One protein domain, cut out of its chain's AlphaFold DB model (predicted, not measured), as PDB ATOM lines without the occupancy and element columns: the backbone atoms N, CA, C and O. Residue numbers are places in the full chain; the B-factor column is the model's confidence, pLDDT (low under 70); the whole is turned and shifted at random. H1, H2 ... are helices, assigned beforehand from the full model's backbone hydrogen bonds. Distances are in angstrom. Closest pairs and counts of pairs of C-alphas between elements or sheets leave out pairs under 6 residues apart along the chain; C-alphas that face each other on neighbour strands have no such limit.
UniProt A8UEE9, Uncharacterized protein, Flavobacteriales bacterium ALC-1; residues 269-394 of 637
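This is residues 269 to 394 of the 637 residues of an uncharacterized protein of Flavobacteriales bacterium ALC-1 (UniProt A8UEE9). One helix, H2, runs through the middle with H1, H3 and H6 round it at shallow tilts, and a helical hairpin of H4 and H5 is set crosswise on this group. The hairpin packs on the group through the first part of H4 and along H5, and its turn, residues 342 to 347, sticks out free. The printed part has 126 residues with six named helices, in the order H1 to H6, and no named strand; the class is all helix. It is compact, with a radius of gyration of the C-alphas of 14.0 A, and spans 38 by 36 by 26 A.

H1, residues 269 to 277, begins at C-alpha 269 (32.390, -24.345, -22.737) and is 12.1 A long. H2, residues 281 to 296, measures 22.7 A, and H3, residues 306 to 318, 18.5 A. H4, residues 328 to 342, measures 20.9 A and begins at C-alpha 328 (22.649, -23.132, -35.445). H5, residues 347 to 361, measures 21.5 A. H6, residues 369 to 394, is the longest at 38.2 A, has a kink of 26 degrees near residue 380, and ends at C-alpha 394 (36.013, -26.946, -48.574).

H2 is the hub, touching four helices. H1 and H2 form a hairpin at a shallow tilt of 14 degrees, opposite ways; their closest C-alphas, Met 275 and Ala 284, are 4.1 A apart. H2 and H3 form another hairpin, at 17 degrees, closest at the C-alphas of Cys 295 and Arg 312, 5.7 A. H6 touches H2 at a shallow tilt of 31 degrees, opposite ways, with the C-alphas of Val 296 and Lys 379 closest at 5.3 A. H4 is about perpendicular to H2, at 89 degrees, and touches it with residues 328 to 332 alone; the closest C-alphas are Phe 285 and Leu 328, 5.8 A. H4 and H5 form a hairpin at 20 degrees, closest at the C-alphas of His 340 and Leu 349, 6.1 A. H5 touches H3 with residues 359 to 360 alone, about perpendicular at 84 degrees, the C-alphas of Ile 314 and Ser 360 closest at 5.3 A. H5 touches H6 at a steep tilt of 64 degrees, the C-alphas of Phe 352 and Leu 378 closest at 5.9 A. H2 and H5 are apart. Each O i to N i+4 pair is within hydrogen-bond range in H1, H2, H3, H4 and H6; in H5, 10 of 11 are.

The C-alphas farthest apart, Lys 365 and Tyr 394, are 41.0 A apart. The printed part has no cut and no long link. Mean pLDDT of the printed part is 74.2; 37 residues are under 70, among them 298 to 304 and 358 to 367.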
ATOM      1  N   HIS A 269      32.263 -25.811 -22.758       90.56
ATOM      2  CA  HIS A 269      32.390 -24.345 -22.737       90.56
ATOM      3  C   HIS A 269      33.166 -23.786 -23.925       90.56
ATOM      4  O   HIS A 269      32.782 -22.752 -24.463       90.56
ATOM      5  N   ASN A 270      34.227 -24.466 -24.361       87.88
ATOM      6  CA  ASN A 270      35.023 -24.007 -25.501       87.88
ATOM      7  C   ASN A 270      34.210 -24.001 -26.801       87.88
ATOM      8  O   ASN A 270      34.350 -23.068 -27.585       87.88
ATOM      9  N   PHE A 271      33.323 -24.981 -27.011       89.81
ATOM     10  CA  PHE A 271      32.430 -24.977 -28.172       89.81
ATOM     11  C   PHE A 271      31.447 -23.813 -28.088       89.81
ATOM     12  O   PHE A 271      31.283 -23.099 -29.065       89.81
ATOM     13  N   ILE A 272      30.860 -23.559 -26.914       88.94
ATOM     14  CA  ILE A 272      29.940 -22.428 -26.695       88.94
ATOM     15  C   ILE A 272      30.612 -21.090 -26.982       88.94
ATOM     16  O   ILE A 272      30.058 -20.257 -27.697       88.94
ATOM     17  N   ILE A 273      31.831 -20.911 -26.484       84.88
ATOM     18  CA  ILE A 273      32.617 -19.704 -26.724       84.88
ATOM     19  C   ILE A 273      32.951 -19.566 -28.210       84.88
ATOM     20  O   ILE A 273      32.741 -18.494 -28.772       84.88
ATOM     21  N   ASN A 274      33.381 -20.640 -28.873       82.69
ATOM     22  CA  ASN A 274      33.684 -20.609 -30.305       82.69
ATOM     23  C   ASN A 274      32.435 -20.369 -31.169       82.69
ATOM     24  O   ASN A 274      32.523 -19.664 -32.166       82.69
ATOM     25  N   MET A 275      31.266 -20.873 -30.766       84.69
ATOM     26  CA  MET A 275      29.989 -20.547 -31.408       84.69
ATOM     27  C   MET A 275      29.639 -19.065 -31.265       84.69
ATOM     28  O   MET A 275      29.103 -18.476 -32.195       84.69
ATOM     29  N   SER A 276      29.935 -18.459 -30.111       72.94
ATOM     30  CA  SER A 276      29.638 -17.044 -29.851       72.94
ATOM     31  C   SER A 276      30.645 -16.062 -30.464       72.94
ATOM     32  O   SER A 276      30.265 -14.942 -30.785       72.94
ATOM     33  N   PHE A 277      31.910 -16.468 -30.627       65.44
ATOM     34  CA  PHE A 277      33.013 -15.626 -31.117       65.44
ATOM     35  C   PHE A 277      33.439 -15.943 -32.562       65.44
ATOM     36  O   PHE A 277      34.296 -15.250 -33.106       65.44
ATOM     37  N   GLY A 278      32.916 -17.010 -33.174       56.66
ATOM     38  CA  GLY A 278      33.388 -17.502 -34.469       56.66
ATOM     39  C   GLY A 278      33.518 -16.385 -35.505       56.66
ATOM     40  O   GLY A 278      32.631 -15.543 -35.618       56.66
ATOM     41  N   TYR A 279      34.602 -16.405 -36.295       56.84
ATOM     42  CA  TYR A 279      34.879 -15.456 -37.391       56.84
ATOM     43  C   TYR A 279      33.899 -15.600 -38.581       56.84
ATOM     44  O   TYR A 279      34.206 -15.223 -39.716       56.84
ATOM     45  N   GLY A 280      32.728 -16.179 -38.310       62.34
ATOM     46  CA  GLY A 280      31.586 -16.300 -39.182       62.34
ATOM     47  C   GLY A 280      30.615 -17.416 -38.821       62.34
ATOM     48  O   GLY A 280      30.946 -18.309 -38.038       62.34
ATOM     49  N   LEU A 281      29.428 -17.402 -39.439       71.56
ATOM     50  CA  LEU A 281      28.386 -18.418 -39.223       71.56
ATOM     51  C   LEU A 281      28.896 -19.826 -39.513       71.56
ATOM     52  O   LEU A 281      28.534 -20.751 -38.801       71.56
ATOM     53  N   SER A 282      29.734 -20.005 -40.538       73.50
ATOM     54  CA  SER A 282      30.292 -21.316 -40.874       73.50
ATOM     55  C   SER A 282      31.237 -21.845 -39.793       73.50
ATOM     56  O   SER A 282      31.163 -23.019 -39.440       73.50
ATOM     57  N   ASP A 283      32.063 -20.993 -39.180       76.25
ATOM     58  CA  ASP A 283      32.902 -21.405 -38.044       76.25
ATOM     59  C   ASP A 283      32.055 -21.696 -36.796       76.25
ATOM     60  O   ASP A 283      32.321 -22.656 -36.062       76.25
ATOM     61  N   ALA A 284      31.014 -20.892 -36.557       79.38
ATOM     62  CA  ALA A 284      30.077 -21.115 -35.462       79.38
ATOM     63  C   ALA A 284      29.287 -22.419 -35.653       79.38
ATOM     64  O   ALA A 284      29.159 -23.212 -34.721       79.38
ATOM     65  N   PHE A 285      28.821 -22.689 -36.871       83.38
ATOM     66  CA  PHE A 285      28.113 -23.911 -37.229       83.38
ATOM     67  C   PHE A 285      29.027 -25.140 -37.164       83.38
ATOM     68  O   PHE A 285      28.642 -26.146 -36.571       83.38
ATOM     69  N   GLY A 286      30.266 -25.043 -37.653       85.06
ATOM     70  CA  GLY A 286      31.281 -26.084 -37.467       85.06
ATOM     71  C   GLY A 286      31.547 -26.368 -35.986       85.06
ATOM     72  O   GLY A 286      31.535 -27.522 -35.560       85.06
ATOM     73  N   SER A 287      31.681 -25.322 -35.162       87.56
ATOM     74  CA  SER A 287      31.839 -25.457 -33.704       87.56
ATOM     75  C   SER A 287      30.626 -26.111 -33.037       87.56
ATOM     76  O   SER A 287      30.795 -26.901 -32.106       87.56
ATOM     77  N   TYR A 288      29.411 -25.829 -33.519       89.12
ATOM     78  CA  TYR A 288      28.183 -26.479 -33.062       89.12
ATOM     79  C   TYR A 288      28.167 -27.972 -33.409       89.12
ATOM     80  O   TYR A 288      27.947 -28.799 -32.523       89.12
ATOM     81  N   CYS A 289      28.476 -28.326 -34.661       86.94
ATOM     82  CA  CYS A 289      28.589 -29.713 -35.119       86.94
ATOM     83  C   CYS A 289      29.633 -30.497 -34.313       86.94
ATOM     84  O   CYS A 289      29.343 -31.595 -33.837       86.94
ATOM     85  N   LEU A 290      30.814 -29.913 -34.087       86.94
ATOM     86  CA  LEU A 290      31.867 -30.517 -33.269       86.94
ATOM     87  C   LEU A 290      31.442 -30.675 -31.805       86.94
ATOM     88  O   LEU A 290      31.744 -31.697 -31.192       86.94
ATOM     89  N   GLY A 291      30.720 -29.700 -31.246       89.25
ATOM     90  CA  GLY A 291      30.177 -29.788 -29.891       89.25
ATOM     91  C   GLY A 291      29.164 -30.925 -29.753       89.25
ATOM     92  O   GLY A 291      29.284 -31.738 -28.842       89.25
ATOM     93  N   LEU A 292      28.228 -31.052 -30.700       87.38
ATOM     94  CA  LEU A 292      27.281 -32.171 -30.747       87.38
ATOM     95  C   LEU A 292      27.994 -33.522 -30.919       87.38
ATOM     96  O   LEU A 292      27.661 -34.481 -30.223       87.38
ATOM     97  N   GLN A 293      29.009 -33.597 -31.785       85.44
ATOM     98  CA  GLN A 293      29.839 -34.795 -31.950       85.44
ATOM     99  C   GLN A 293      30.565 -35.150 -30.646       85.44
ATOM    100  O   GLN A 293      30.656 -36.322 -30.280       85.44
ATOM    101  N   TYR A 294      31.064 -34.149 -29.925       86.44
ATOM    102  CA  TYR A 294      31.730 -34.330 -28.643       86.44
ATOM    103  C   TYR A 294      30.754 -34.748 -27.528       86.44
ATOM    104  O   TYR A 294      31.142 -35.514 -26.646       86.44
ATOM    105  N   CYS A 295      29.481 -34.332 -27.579       84.38
ATOM    106  CA  CYS A 295      28.446 -34.838 -26.670       84.38
ATOM    107  C   CYS A 295      28.278 -36.358 -26.787       84.38
ATOM    108  O   CYS A 295      28.167 -37.029 -25.767       84.38
ATOM    109  N   VAL A 296      28.298 -36.888 -28.015       78.56
ATOM    110  CA  VAL A 296      28.088 -38.318 -28.312       78.56
ATOM    111  C   VAL A 296      29.385 -39.141 -28.355       78.56
ATOM    112  O   VAL A 296      29.342 -40.371 -28.359       78.56
ATOM    113  N   SER A 297      30.553 -38.491 -28.395       73.81
ATOM    114  CA  SER A 297      31.874 -39.138 -28.483       73.81
ATOM    115  C   SER A 297      32.888 -38.556 -27.486       73.81
ATOM    116  O   SER A 297      33.912 -38.012 -27.916       73.81
ATOM    117  N   PRO A 298      32.654 -38.657 -26.164       62.91
ATOM    118  CA  PRO A 298      33.625 -38.177 -25.191       62.91
ATOM    119  C   PRO A 298      34.944 -38.953 -25.331       62.91
ATOM    120  O   PRO A 298      34.974 -40.184 -25.354       62.91
ATOM    121  N   LYS A 299      36.064 -38.227 -25.436       53.12
ATOM    122  CA  LYS A 299      37.407 -38.812 -25.327       53.12
ATOM    123  C   LYS A 299      37.674 -39.134 -23.851       53.12
ATOM    124  O   LYS A 299      38.153 -38.272 -23.123       53.12
ATOM    125  N   GLY A 300      37.344 -40.348 -23.413       47.56
ATOM    126  CA  GLY A 300      37.621 -40.843 -22.059       47.56
ATOM    127  C   GLY A 300      36.481 -41.691 -21.487       47.56
ATOM    128  O   GLY A 300      35.313 -41.385 -21.708       47.56
ATOM    129  N   ASN A 301      36.836 -42.745 -20.745       40.38
ATOM    130  CA  ASN A 301      35.956 -43.803 -20.213       40.38
ATOM    131  C   ASN A 301      34.861 -43.355 -19.216       40.38
ATOM    132  O   ASN A 301      34.140 -44.205 -18.707       40.38
ATOM    133  N   GLU A 302      34.708 -42.065 -18.912       47.78
ATOM    134  CA  GLU A 302      33.883 -41.617 -17.775       47.78
ATOM    135  C   GLU A 302      32.463 -41.137 -18.129       47.78
ATOM    136  O   GLU A 302      31.723 -40.780 -17.225       47.78
ATOM    137  N   ASN A 303      32.032 -41.131 -19.398       53.06
ATOM    138  CA  ASN A 303      30.699 -40.612 -19.771       53.06
ATOM    139  C   ASN A 303      30.020 -41.370 -20.929       53.06
ATOM    140  O   ASN A 303      29.545 -40.763 -21.885       53.06
ATOM    141  N   SER A 304      29.967 -42.703 -20.866       58.81
ATOM    142  CA  SER A 304      29.142 -43.513 -21.782       58.81
ATOM    143  C   SER A 304      27.677 -43.639 -21.347       58.81
ATOM    144  O   SER A 304      26.910 -44.317 -22.026       58.81
ATOM    145  N   ASP A 305      27.299 -43.029 -20.220       74.75
ATOM    146  CA  ASP A 305      25.929 -43.038 -19.712       74.75
ATOM    147  C   ASP A 305      24.973 -42.316 -20.690       74.75
ATOM    148  O   ASP A 305      25.187 -41.133 -20.989       74.75
ATOM    149  N   PRO A 306      23.932 -42.997 -21.204       74.50
ATOM    150  CA  PRO A 306      22.965 -42.413 -22.130       74.50
ATOM    151  C   PRO A 306      22.319 -41.120 -21.611       74.50
ATOM    152  O   PRO A 306      22.181 -40.159 -22.375       74.50
ATOM    153  N   ASP A 307      21.976 -41.051 -20.320       75.31
ATOM    154  CA  ASP A 307      21.329 -39.870 -19.732       75.31
ATOM    155  C   ASP A 307      22.284 -38.667 -19.709       75.31
ATOM    156  O   ASP A 307      21.889 -37.539 -20.032       75.31
ATOM    157  N   SER A 308      23.569 -38.899 -19.415       79.69
ATOM    158  CA  SER A 308      24.632 -37.894 -19.548       79.69
ATOM    159  C   SER A 308      24.747 -37.370 -20.988       79.69
ATOM    160  O   SER A 308      24.787 -36.153 -21.201       79.69
ATOM    161  N   ILE A 309      24.715 -38.253 -21.995       79.62
ATOM    162  CA  ILE A 309      24.752 -37.860 -23.416       79.62
ATOM    163  C   ILE A 309      23.535 -36.998 -23.776       79.62
ATOM    164  O   ILE A 309      23.705 -35.927 -24.370       79.62
ATOM    165  N   ARG A 310      22.321 -37.411 -23.391       80.88
ATOM    166  CA  ARG A 310      21.101 -36.617 -23.609       80.88
ATOM    167  C   ARG A 310      21.224 -35.232 -22.982       80.88
ATOM    168  O   ARG A 310      20.994 -34.237 -23.665       80.88
ATOM    169  N   ASN A 311      21.597 -35.150 -21.708       82.44
ATOM    170  CA  ASN A 311      21.669 -33.876 -20.989       82.44
ATOM    171  C   ASN A 311      22.666 -32.910 -21.651       82.44
ATOM    172  O   ASN A 311      22.397 -31.714 -21.770       82.44
ATOM    173  N   ARG A 312      23.785 -33.433 -22.164       86.75
ATOM    174  CA  ARG A 312      24.776 -32.673 -22.945       86.75
ATOM    175  C   ARG A 312      24.207 -32.173 -24.278       86.75
ATOM    176  O   ARG A 312      24.477 -31.041 -24.680       86.75
ATOM    177  N   LEU A 313      23.408 -32.988 -24.971       84.50
ATOM    178  CA  LEU A 313      22.737 -32.600 -26.218       84.50
ATOM    179  C   LEU A 313      21.666 -31.526 -25.984       84.50
ATOM    180  O   LEU A 313      21.659 -30.523 -26.699       84.50
ATOM    181  N   ILE A 314      20.835 -31.673 -24.946       83.56
ATOM    182  CA  ILE A 314      19.861 -30.655 -24.514       83.56
ATOM    183  C   ILE A 314      20.583 -29.350 -24.166       83.56
ATOM    184  O   ILE A 314      20.174 -28.268 -24.594       83.56
ATOM    185  N   PHE A 315      21.701 -29.437 -23.444       87.44
ATOM    186  CA  PHE A 315      22.523 -28.276 -23.129       87.44
ATOM    187  C   PHE A 315      23.010 -27.560 -24.399       87.44
ATOM    188  O   PHE A 315      22.801 -26.354 -24.530       87.44
ATOM    189  N   MET A 316      23.569 -28.283 -25.376       88.38
ATOM    190  CA  MET A 316      23.967 -27.702 -26.668       88.38
ATOM    191  C   MET A 316      22.778 -27.102 -27.431       88.38
ATOM    192  O   MET A 316      22.904 -26.016 -27.999       88.38
ATOM    193  N   TYR A 317      21.610 -27.749 -27.420       85.38
ATOM    194  CA  TYR A 317      20.379 -27.220 -28.018       85.38
ATOM    195  C   TYR A 317      19.942 -25.897 -27.372       85.38
ATOM    196  O   TYR A 317      19.584 -24.950 -28.075       85.38
ATOM    197  N   HIS A 318      20.032 -25.762 -26.049       82.25
ATOM    198  CA  HIS A 318      19.768 -24.490 -25.366       82.25
ATOM    199  C   HIS A 318      20.787 -23.397 -25.714       82.25
ATOM    200  O   HIS A 318      20.483 -22.214 -25.573       82.25
ATOM    201  N   LYS A 319      21.971 -23.771 -26.217       87.00
ATOM    202  CA  LYS A 319      23.014 -22.842 -26.679       87.00
ATOM    203  C   LYS A 319      23.036 -22.642 -28.202       87.00
ATOM    204  O   LYS A 319      23.914 -21.959 -28.714       87.00
ATOM    205  N   ARG A 320      22.041 -23.140 -28.942       81.88
ATOM    206  CA  ARG A 320      21.978 -23.037 -30.418       81.88
ATOM    207  C   ARG A 320      21.945 -21.609 -30.986       81.88
ATOM    208  O   ARG A 320      22.200 -21.434 -32.170       81.88
ATOM    209  N   ARG A 321      21.623 -20.601 -30.167       74.12
ATOM    210  CA  ARG A 321      21.506 -19.179 -30.560       74.12
ATOM    211  C   ARG A 321      22.658 -18.311 -30.048       74.12
ATOM    212  O   ARG A 321      22.475 -17.128 -29.791       74.12
ATOM    213  N   MET A 322      23.833 -18.901 -29.817       74.69
ATOM    214  CA  MET A 322      25.002 -18.122 -29.383       74.69
ATOM    215  C   MET A 322      25.539 -17.193 -30.481       74.69
ATOM    216  O   MET A 322      26.134 -16.168 -30.157       74.69
ATOM    217  N   TYR A 323      25.354 -17.546 -31.755       73.00
ATOM    218  CA  TYR A 323      25.786 -16.735 -32.894       73.00
ATOM    219  C   TYR A 323      24.683 -15.746 -33.315       73.00
ATOM    220  O   TYR A 323      23.506 -16.107 -33.303       73.00
ATOM    221  N   SER A 324      25.057 -14.510 -33.681       61.38
ATOM    222  CA  SER A 324      24.127 -13.436 -34.101       61.38
ATOM    223  C   SER A 324      23.166 -13.909 -35.181       61.38
ATOM    224  O   SER A 324      23.626 -14.552 -36.116       61.38
ATOM    225  N   GLY A 325      21.887 -13.538 -35.127       57.00
ATOM    226  CA  GLY A 325      20.956 -13.712 -36.254       57.00
ATOM    227  C   GLY A 325      20.659 -15.148 -36.726       57.00
ATOM    228  O   GLY A 325      19.853 -15.319 -37.639       57.00
ATOM    229  N   PHE A 326      21.249 -16.193 -36.129       62.91
ATOM    230  CA  PHE A 326      21.077 -17.574 -36.592       62.91
ATOM    231  C   PHE A 326      20.830 -18.571 -35.458       62.91
ATOM    232  O   PHE A 326      21.491 -18.582 -34.421       62.91
ATOM    233  N   ASP A 327      19.895 -19.483 -35.711       74.38
ATOM    234  CA  ASP A 327      19.715 -20.693 -34.921       74.38
ATOM    235  C   ASP A 327      20.556 -21.816 -35.553       74.38
ATOM    236  O   ASP A 327      20.209 -22.360 -36.606       74.38
ATOM    237  N   LEU A 328      21.692 -22.144 -34.928       80.44
ATOM    238  CA  LEU A 328      22.649 -23.132 -35.445       80.44
ATOM    239  C   LEU A 328      22.042 -24.542 -35.532       80.44
ATOM    240  O   LEU A 328      22.471 -25.352 -36.354       80.44
ATOM    241  N   HIS A 329      21.011 -24.831 -34.735       81.31
ATOM    242  CA  HIS A 329      20.289 -26.098 -34.794       81.31
ATOM    243  C   HIS A 329      19.339 -26.151 -35.991       81.31
ATOM    244  O   HIS A 329      19.296 -27.149 -36.709       81.31
ATOM    245  N   ALA A 330      18.620 -25.060 -36.266       74.50
ATOM    246  CA  ALA A 330      17.819 -24.960 -37.485       74.50
ATOM    247  C   ALA A 330      18.706 -25.050 -38.740       74.50
ATOM    248  O   ALA A 330      18.352 -25.721 -39.714       74.50
ATOM    249  N   LEU A 331      19.896 -24.438 -38.694       74.69
ATOM    250  CA  LEU A 331      20.894 -24.547 -39.757       74.69
ATOM    251  C   LEU A 331      21.372 -25.995 -39.954       74.69
ATOM    252  O   LEU A 331      21.491 -26.440 -41.096       74.69
ATOM    253  N   LEU A 332      21.557 -26.755 -38.867       80.44
ATOM    254  CA  LEU A 332      21.873 -28.186 -38.922       80.44
ATOM    255  C   LEU A 332      20.787 -28.982 -39.642       80.44
ATOM    256  O   LEU A 332      21.087 -29.756 -40.550       80.44
ATOM    257  N   TYR A 333      19.521 -28.770 -39.286       76.44
ATOM    258  CA  TYR A 333      18.406 -29.437 -39.958       76.44
ATOM    259  C   TYR A 333      18.283 -29.055 -41.427       76.44
ATOM    260  O   TYR A 333      17.972 -29.917 -42.254       76.44
ATOM    261  N   SER A 334      18.571 -27.802 -41.775       71.12
ATOM    262  CA  SER A 334      18.665 -27.387 -43.173       71.12
ATOM    263  C   SER A 334      19.772 -28.144 -43.908       71.12
ATOM    264  O   SER A 334      19.538 -28.702 -44.981       71.12
ATOM    265  N   PHE A 335      20.968 -28.192 -43.326       75.06
ATOM    266  CA  PHE A 335      22.114 -28.863 -43.922       75.06
ATOM    267  C   PHE A 335      21.834 -30.353 -44.148       75.06
ATOM    268  O   PHE A 335      21.951 -30.833 -45.271       75.06
ATOM    269  N   VAL A 336      21.345 -31.058 -43.125       75.56
ATOM    270  CA  VAL A 336      20.966 -32.477 -43.227       75.56
ATOM    271  C   VAL A 336      19.832 -32.689 -44.232       75.56
ATOM    272  O   VAL A 336      19.846 -33.665 -44.973       75.56
ATOM    273  N   GLY A 337      18.863 -31.768 -44.300       69.00
ATOM    274  CA  GLY A 337      17.790 -31.821 -45.297       69.00
ATOM    275  C   GLY A 337      18.319 -31.770 -46.723       69.00
ATOM    276  O   GLY A 337      17.893 -32.565 -47.547       69.00
ATOM    277  N   ARG A 338      19.301 -30.905 -46.991       68.44
ATOM    278  CA  ARG A 338      19.960 -30.841 -48.301       68.44
ATOM    279  C   ARG A 338      20.738 -32.105 -48.629       68.44
ATOM    280  O   ARG A 338      20.660 -32.564 -49.757       68.44
ATOM    281  N   LEU A 339      21.444 -32.679 -47.655       69.94
ATOM    282  CA  LEU A 339      22.124 -33.960 -47.856       69.94
ATOM    283  C   LEU A 339      21.138 -35.085 -48.197       69.94
ATOM    284  O   LEU A 339      21.460 -35.964 -48.988       69.94
ATOM    285  N   HIS A 340      19.934 -35.049 -47.623       70.25
ATOM    286  CA  HIS A 340      18.885 -36.009 -47.947       70.25
ATOM    287  C   HIS A 340      18.238 -35.730 -49.314       70.25
ATOM    288  O   HIS A 340      18.015 -36.668 -50.061       70.25
ATOM    289  N   GLU A 341      17.985 -34.469 -49.690       68.56
ATOM    290  CA  GLU A 341      17.517 -34.115 -51.048       68.56
ATOM    291  C   GLU A 341      18.514 -34.580 -52.129       68.56
ATOM    292  O   GLU A 341      18.105 -35.097 -53.167       68.56
ATOM    293  N   ALA A 342      19.810 -34.422 -51.858       65.56
ATOM    294  CA  ALA A 342      20.926 -34.879 -52.688       65.56
ATOM    295  C   ALA A 342      20.988 -36.410 -52.815       65.56
ATOM    296  O   ALA A 342      21.174 -36.961 -53.900       65.56
ATOM    297  N   ASN A 343      20.769 -37.118 -51.704       70.94
ATOM    298  CA  ASN A 343      20.758 -38.573 -51.672       70.94
ATOM    299  C   ASN A 343      19.533 -39.111 -50.907       70.94
ATOM    300  O   ASN A 343      19.659 -39.514 -49.744       70.94
ATOM    301  N   PRO A 344      18.351 -39.174 -51.558       71.31
ATOM    302  CA  PRO A 344      17.098 -39.556 -50.898       71.31
ATOM    303  C   PRO A 344      17.098 -40.981 -50.341       71.31
ATOM    304  O   PRO A 344      16.329 -41.298 -49.440       71.31
ATOM    305  N   LYS A 345      17.984 -41.845 -50.853       72.62
ATOM    306  CA  LYS A 345      18.138 -43.233 -50.395       72.62
ATOM    307  C   LYS A 345      18.907 -43.346 -49.075       72.62
ATOM    308  O   LYS A 345      18.986 -44.432 -48.509       72.62
ATOM    309  N   ASN A 346      19.495 -42.255 -48.585       70.94
ATOM    310  CA  ASN A 346      20.219 -42.247 -47.325       70.94
ATOM    311  C   ASN A 346      19.255 -42.039 -46.141       70.94
ATOM    312  O   ASN A 346      19.056 -40.917 -45.659       70.94
ATOM    313  N   GLU A 347      18.659 -43.140 -45.675       68.19
ATOM    314  CA  GLU A 347      17.746 -43.178 -44.520       68.19
ATOM    315  C   GLU A 347      18.413 -42.716 -43.210       68.19
ATOM    316  O   GLU A 347      17.734 -42.215 -42.309       68.19
ATOM    317  N   GLU A 348      19.748 -42.792 -43.099       67.81
ATOM    318  CA  GLU A 348      20.483 -42.363 -41.901       67.81
ATOM    319  C   GLU A 348      20.305 -40.859 -41.621       67.81
ATOM    320  O   GLU A 348      20.250 -40.442 -40.460       67.81
ATOM    321  N   LEU A 349      20.146 -40.032 -42.662       69.25
ATOM    322  CA  LEU A 349      19.949 -38.581 -42.538       69.25
ATOM    323  C   LEU A 349      18.539 -38.209 -42.058       69.25
ATOM    324  O   LEU A 349      18.377 -37.243 -41.306       69.25
ATOM    325  N   LEU A 350      17.523 -38.976 -42.462       66.94
ATOM    326  CA  LEU A 350      16.150 -38.802 -41.985       66.94
ATOM    327  C   LEU A 350      16.048 -39.218 -40.511       66.94
ATOM    328  O   LEU A 350      15.555 -38.456 -39.673       66.94
ATOM    329  N   ASN A 351      16.638 -40.372 -40.188       68.38
ATOM    330  CA  ASN A 351      16.729 -40.889 -38.825       68.38
ATOM    331  C   ASN A 351      17.482 -39.923 -37.903       68.38
ATOM    332  O   ASN A 351      17.057 -39.698 -36.772       68.38
ATOM    333  N   PHE A 352      18.539 -39.262 -38.388       73.50
ATOM    334  CA  PHE A 352      19.264 -38.248 -37.622       73.50
ATOM    335  C   PHE A 352      18.361 -37.112 -37.112       73.50
ATOM    336  O   PHE A 352      18.418 -36.767 -35.931       73.50
ATOM    337  N   LYS A 353      17.519 -36.532 -37.981       67.88
ATOM    338  CA  LYS A 353      16.624 -35.423 -37.600       67.88
ATOM    339  C   LYS A 353      15.593 -35.856 -36.567       67.88
ATOM    340  O   LYS A 353      15.355 -35.134 -35.596       67.88
ATOM    341  N   MET A 354      14.996 -37.029 -36.778       68.75
ATOM    342  CA  MET A 354      14.019 -37.599 -35.856       68.75
ATOM    343  C   MET A 354      14.642 -37.851 -34.485       68.75
ATOM    344  O   MET A 354      14.102 -37.396 -33.479       68.75
ATOM    345  N   VAL A 355      15.802 -38.507 -34.443       67.81
ATOM    346  CA  VAL A 355      16.494 -38.828 -33.192       67.81
ATOM    347  C   VAL A 355      16.922 -37.565 -32.448       67.81
ATOM    348  O   VAL A 355      16.637 -37.430 -31.261       67.81
ATOM    349  N   LEU A 356      17.548 -36.598 -33.127       73.19
ATOM    350  CA  LEU A 356      17.972 -35.355 -32.481       73.19
ATOM    351  C   LEU A 356      16.774 -34.555 -31.931       73.19
ATOM    352  O   LEU A 356      16.876 -33.966 -30.852       73.19
ATOM    353  N   SER A 357      15.628 -34.585 -32.621       70.62
ATOM    354  CA  SER A 357      14.383 -33.958 -32.152       70.62
ATOM    355  C   SER A 357      13.812 -34.668 -30.925       70.62
ATOM    356  O   SER A 357      13.442 -34.002 -29.961       70.62
ATOM    357  N   LYS A 358      13.775 -36.007 -30.927       69.12
ATOM    358  CA  LYS A 358      13.330 -36.806 -29.774       69.12
ATOM    359  C   LYS A 358      14.177 -36.510 -28.538       69.12
ATOM    360  O   LYS A 358      13.627 -36.160 -27.503       69.12
ATOM    361  N   VAL A 359      15.503 -36.554 -28.674       66.69
ATOM    362  CA  VAL A 359      16.447 -36.310 -27.570       66.69
ATOM    363  C   VAL A 359      16.353 -34.872 -27.042       66.69
ATOM    364  O   VAL A 359      16.540 -34.635 -25.852       66.69
ATOM    365  N   SER A 360      16.030 -33.901 -27.900       65.31
ATOM    366  CA  SER A 360      15.853 -32.501 -27.480       65.31
ATOM    367  C   SER A 360      14.504 -32.240 -26.791       65.31
ATOM    368  O   SER A 360      14.392 -31.279 -26.033       65.31
ATOM    369  N   ASN A 361      13.492 -33.082 -27.039       65.38
ATOM    370  CA  ASN A 361      12.124 -32.938 -26.522       65.38
ATOM    371  C   ASN A 361      11.776 -33.929 -25.396       65.38
ATOM    372  O   ASN A 361      10.701 -33.826 -24.797       65.38
ATOM    373  N   SER A 362      12.641 -34.903 -25.116       59.69
ATOM    374  CA  SER A 362      12.424 -35.898 -24.066       59.69
ATOM    375  C   SER A 362      12.359 -35.229 -22.690       59.69
ATOM    376  O   SER A 362      13.184 -34.375 -22.363       59.69
ATOM    377  N   LYS A 363      11.368 -35.623 -21.884       56.50
ATOM    378  CA  LYS A 363      11.198 -35.164 -20.493       56.50
ATOM    379  C   LYS A 363      12.298 -35.758 -19.599       56.50
ATOM    380  O   LYS A 363      12.867 -36.780 -19.957       56.50
ATOM    381  N   ASP A 364      12.507 -35.183 -18.410       55.06
ATOM    382  CA  ASP A 364      13.519 -35.554 -17.387       55.06
ATOM    383  C   ASP A 364      13.471 -37.020 -16.859       55.06
ATOM    384  O   ASP A 364      14.053 -37.331 -15.821       55.06
ATOM    385  N   LYS A 365      12.759 -37.944 -17.514       62.72
ATOM    386  CA  LYS A 365      12.746 -39.378 -17.173       62.72
ATOM    387  C   LYS A 365      13.996 -40.064 -17.729       62.72
ATOM    388  O   LYS A 365      14.567 -39.566 -18.685       62.72
ATOM    389  N   GLY A 366      14.442 -41.181 -17.155       62.06
ATOM    390  CA  GLY A 366      15.547 -41.966 -17.733       62.06
ATOM    391  C   GLY A 366      15.223 -42.446 -19.153       62.06
ATOM    392  O   GLY A 366      14.045 -42.621 -19.472       62.06
ATOM    393  N   LEU A 367      16.251 -42.603 -19.989       67.81
ATOM    394  CA  LEU A 367      16.089 -43.088 -21.364       67.81
ATOM    395  C   LEU A 367      15.608 -44.546 -21.406       67.81
ATOM    396  O   LEU A 367      16.114 -45.396 -20.669       67.81
ATOM    397  N   ASP A 368      14.668 -44.849 -22.298       77.94
ATOM    398  CA  ASP A 368      14.270 -46.225 -22.600       77.94
ATOM    399  C   ASP A 368      15.245 -46.924 -23.575       77.94
ATOM    400  O   ASP A 368      16.186 -46.332 -24.112       77.94
ATOM    401  N   SER A 369      15.055 -48.227 -23.797       73.50
ATOM    402  CA  SER A 369      15.945 -49.025 -24.652       73.50
ATOM    403  C   SER A 369      15.948 -48.586 -26.121       73.50
ATOM    404  O   SER A 369      16.976 -48.720 -26.793       73.50
ATOM    405  N   ALA A 370      14.837 -48.038 -26.621       76.06
ATOM    406  CA  ALA A 370      14.757 -47.498 -27.971       76.06
ATOM    407  C   ALA A 370      15.536 -46.179 -28.063       76.06
ATOM    408  O   ALA A 370      16.305 -45.983 -29.004       76.06
ATOM    409  N   GLU A 371      15.425 -45.320 -27.052       73.31
ATOM    410  CA  GLU A 371      16.155 -44.057 -26.978       73.31
ATOM    411  C   GLU A 371      17.680 -44.265 -26.840       73.31
ATOM    412  O   GLU A 371      18.471 -43.517 -27.420       73.31
ATOM    413  N   ILE A 372      18.120 -45.324 -26.149       72.69
ATOM    414  CA  ILE A 372      19.543 -45.712 -26.079       72.69
ATOM    415  C   ILE A 372      20.072 -46.142 -27.460       72.69
ATOM    416  O   ILE A 372      21.170 -45.743 -27.862       72.69
ATOM    417  N   SER A 373      19.295 -46.931 -28.208       74.56
ATOM    418  CA  SER A 373      19.637 -47.331 -29.583       74.56
ATOM    419  C   SER A 373      19.686 -46.126 -30.535       74.56
ATOM    420  O   SER A 373      20.617 -45.981 -31.341       74.56
ATOM    421  N   ASP A 374      18.731 -45.206 -30.380       76.12
ATOM    422  CA  ASP A 374      18.668 -43.940 -31.107       76.12
ATOM    423  C   ASP A 374      19.961 -43.123 -30.877       76.12
ATOM    424  O   ASP A 374      20.578 -42.660 -31.841       76.12
ATOM    425  N   LEU A 375      20.472 -43.029 -29.642       74.25
ATOM    426  CA  LEU A 375      21.737 -42.337 -29.339       74.25
ATOM    427  C   LEU A 375      22.970 -42.969 -30.007       74.25
ATOM    428  O   LEU A 375      23.854 -42.247 -30.482       74.25
ATOM    429  N   ALA A 376      23.045 -44.299 -30.085       72.19
ATOM    430  CA  ALA A 376      24.135 -44.986 -30.784       72.19
ATOM    431  C   ALA A 376      24.117 -44.693 -32.296       72.19
ATOM    432  O   ALA A 376      25.169 -44.528 -32.929       72.19
ATOM    433  N   THR A 377      22.922 -44.570 -32.873       75.12
ATOM    434  CA  THR A 377      22.723 -44.155 -34.267       75.12
ATOM    435  C   THR A 377      23.086 -42.684 -34.464       75.12
ATOM    436  O   THR A 377      23.858 -42.355 -35.367       75.12
ATOM    437  N   LEU A 378      22.650 -41.802 -33.556       77.06
ATOM    438  CA  LEU A 378      23.008 -40.383 -33.552       77.06
ATOM    439  C   LEU A 378      24.526 -40.182 -33.531       77.06
ATOM    440  O   LEU A 378      25.048 -39.342 -34.260       77.06
ATOM    441  N   LYS A 379      25.248 -40.983 -32.738       76.25
ATOM    442  CA  LYS A 379      26.711 -40.939 -32.656       76.25
ATOM    443  C   LYS A 379      27.386 -41.175 -34.005       76.25
ATOM    444  O   LYS A 379      28.243 -40.383 -34.398       76.25
ATOM    445  N   ARG A 380      27.005 -42.244 -34.714       74.56
ATOM    446  CA  ARG A 380      27.546 -42.558 -36.050       74.56
ATOM    447  C   ARG A 380      27.220 -41.444 -37.045       74.56
ATOM    448  O   ARG A 380      28.108 -40.963 -37.750       74.56
ATOM    449  N   ASN A 381      25.982 -40.961 -37.012       78.06
ATOM    450  CA  ASN A 381      25.503 -39.933 -37.929       78.06
ATOM    451  C   ASN A 381      26.172 -38.572 -37.689       78.06
ATOM    452  O   ASN A 381      26.522 -37.898 -38.652       78.06
ATOM    453  N   MET A 382      26.432 -38.179 -36.436       80.81
ATOM    454  CA  MET A 382      27.118 -36.920 -36.110       80.81
ATOM    455  C   MET A 382      28.538 -36.855 -36.677       80.81
ATOM    456  O   MET A 382      28.949 -35.806 -37.172       80.81
ATOM    457  N   ILE A 383      29.287 -37.963 -36.627       75.94
ATOM    458  CA  ILE A 383      30.641 -38.034 -37.203       75.94
ATOM    459  C   ILE A 383      30.569 -37.837 -38.721       75.94
ATOM    460  O   ILE A 383      31.321 -37.031 -39.277       75.94
ATOM    461  N   ASN A 384      29.632 -38.527 -39.377       77.31
ATOM    462  CA  ASN A 384      29.418 -38.409 -40.816       77.31
ATOM    463  C   ASN A 384      29.000 -36.984 -41.200       77.31
ATOM    464  O   ASN A 384      29.617 -36.391 -42.078       77.31
ATOM    465  N   ILE A 385      28.033 -36.388 -40.499       78.44
ATOM    466  CA  ILE A 385      27.545 -35.027 -40.764       78.44
ATOM    467  C   ILE A 385      28.652 -33.989 -40.584       78.44
ATOM    468  O   ILE A 385      28.797 -33.120 -41.442       78.44
ATOM    469  N   SER A 386      29.459 -34.081 -39.521       79.19
ATOM    470  CA  SER A 386      30.566 -33.140 -39.313       79.19
ATOM    471  C   SER A 386      31.609 -33.241 -40.429       79.19
ATOM    472  O   SER A 386      32.076 -32.217 -40.922       79.19
ATOM    473  N   LYS A 387      31.949 -34.459 -40.875       78.38
ATOM    474  CA  LYS A 387      32.877 -34.670 -41.997       78.38
ATOM    475  C   LYS A 387      32.298 -34.148 -43.314       78.38
ATOM    476  O   LYS A 387      33.001 -33.488 -44.075       78.38
ATOM    477  N   THR A 388      31.018 -34.407 -43.568       79.44
ATOM    478  CA  THR A 388      30.322 -33.911 -44.760       79.44
ATOM    479  C   THR A 388      30.239 -32.387 -44.759       79.44
ATOM    480  O   THR A 388      30.410 -31.775 -45.810       79.44
ATOM    481  N   TYR A 389      30.044 -31.758 -43.596       82.44
ATOM    482  CA  TYR A 389      30.055 -30.304 -43.472       82.44
ATOM    483  C   TYR A 389      31.421 -29.695 -43.809       82.44
ATOM    484  O   TYR A 389      31.484 -28.757 -44.602       82.44
ATOM    485  N   GLU A 390      32.515 -30.244 -43.276       80.69
ATOM    486  CA  GLU A 390      33.864 -29.757 -43.594       80.69
ATOM    487  C   GLU A 390      34.194 -29.923 -45.085       80.69
ATOM    488  O   GLU A 390      34.717 -29.000 -45.711       80.69
ATOM    489  N   ASN A 391      33.815 -31.053 -45.690       81.06
ATOM    490  CA  ASN A 391      33.960 -31.262 -47.132       81.06
ATOM    491  C   ASN A 391      33.140 -30.245 -47.939       81.06
ATOM    492  O   ASN A 391      33.644 -29.653 -48.890       81.06
ATOM    493  N   PHE A 392      31.890 -30.004 -47.542       79.06
ATOM    494  CA  PHE A 392      31.022 -29.013 -48.174       79.06
ATOM    495  C   PHE A 392      31.614 -27.603 -48.082       79.06
ATOM    496  O   PHE A 392      31.674 -26.886 -49.081       79.06
ATOM    497  N   ARG A 393      32.115 -27.212 -46.907       78.75
ATOM    498  CA  ARG A 393      32.811 -25.939 -46.700       78.75
ATOM    499  C   ARG A 393      34.051 -25.828 -47.593       78.75
ATOM    500  O   ARG A 393      34.275 -24.782 -48.201       78.75
ATOM    501  N   TYR A 394      34.836 -26.898 -47.706       82.94
ATOM    502  CA  TYR A 394      36.013 -26.946 -48.574       82.94
ATOM    503  C   TYR A 394      35.654 -26.785 -50.059       82.94
ATOM    504  O   TYR A 394      36.286 -25.989 -50.762       82.94
TER     505      TYR A 394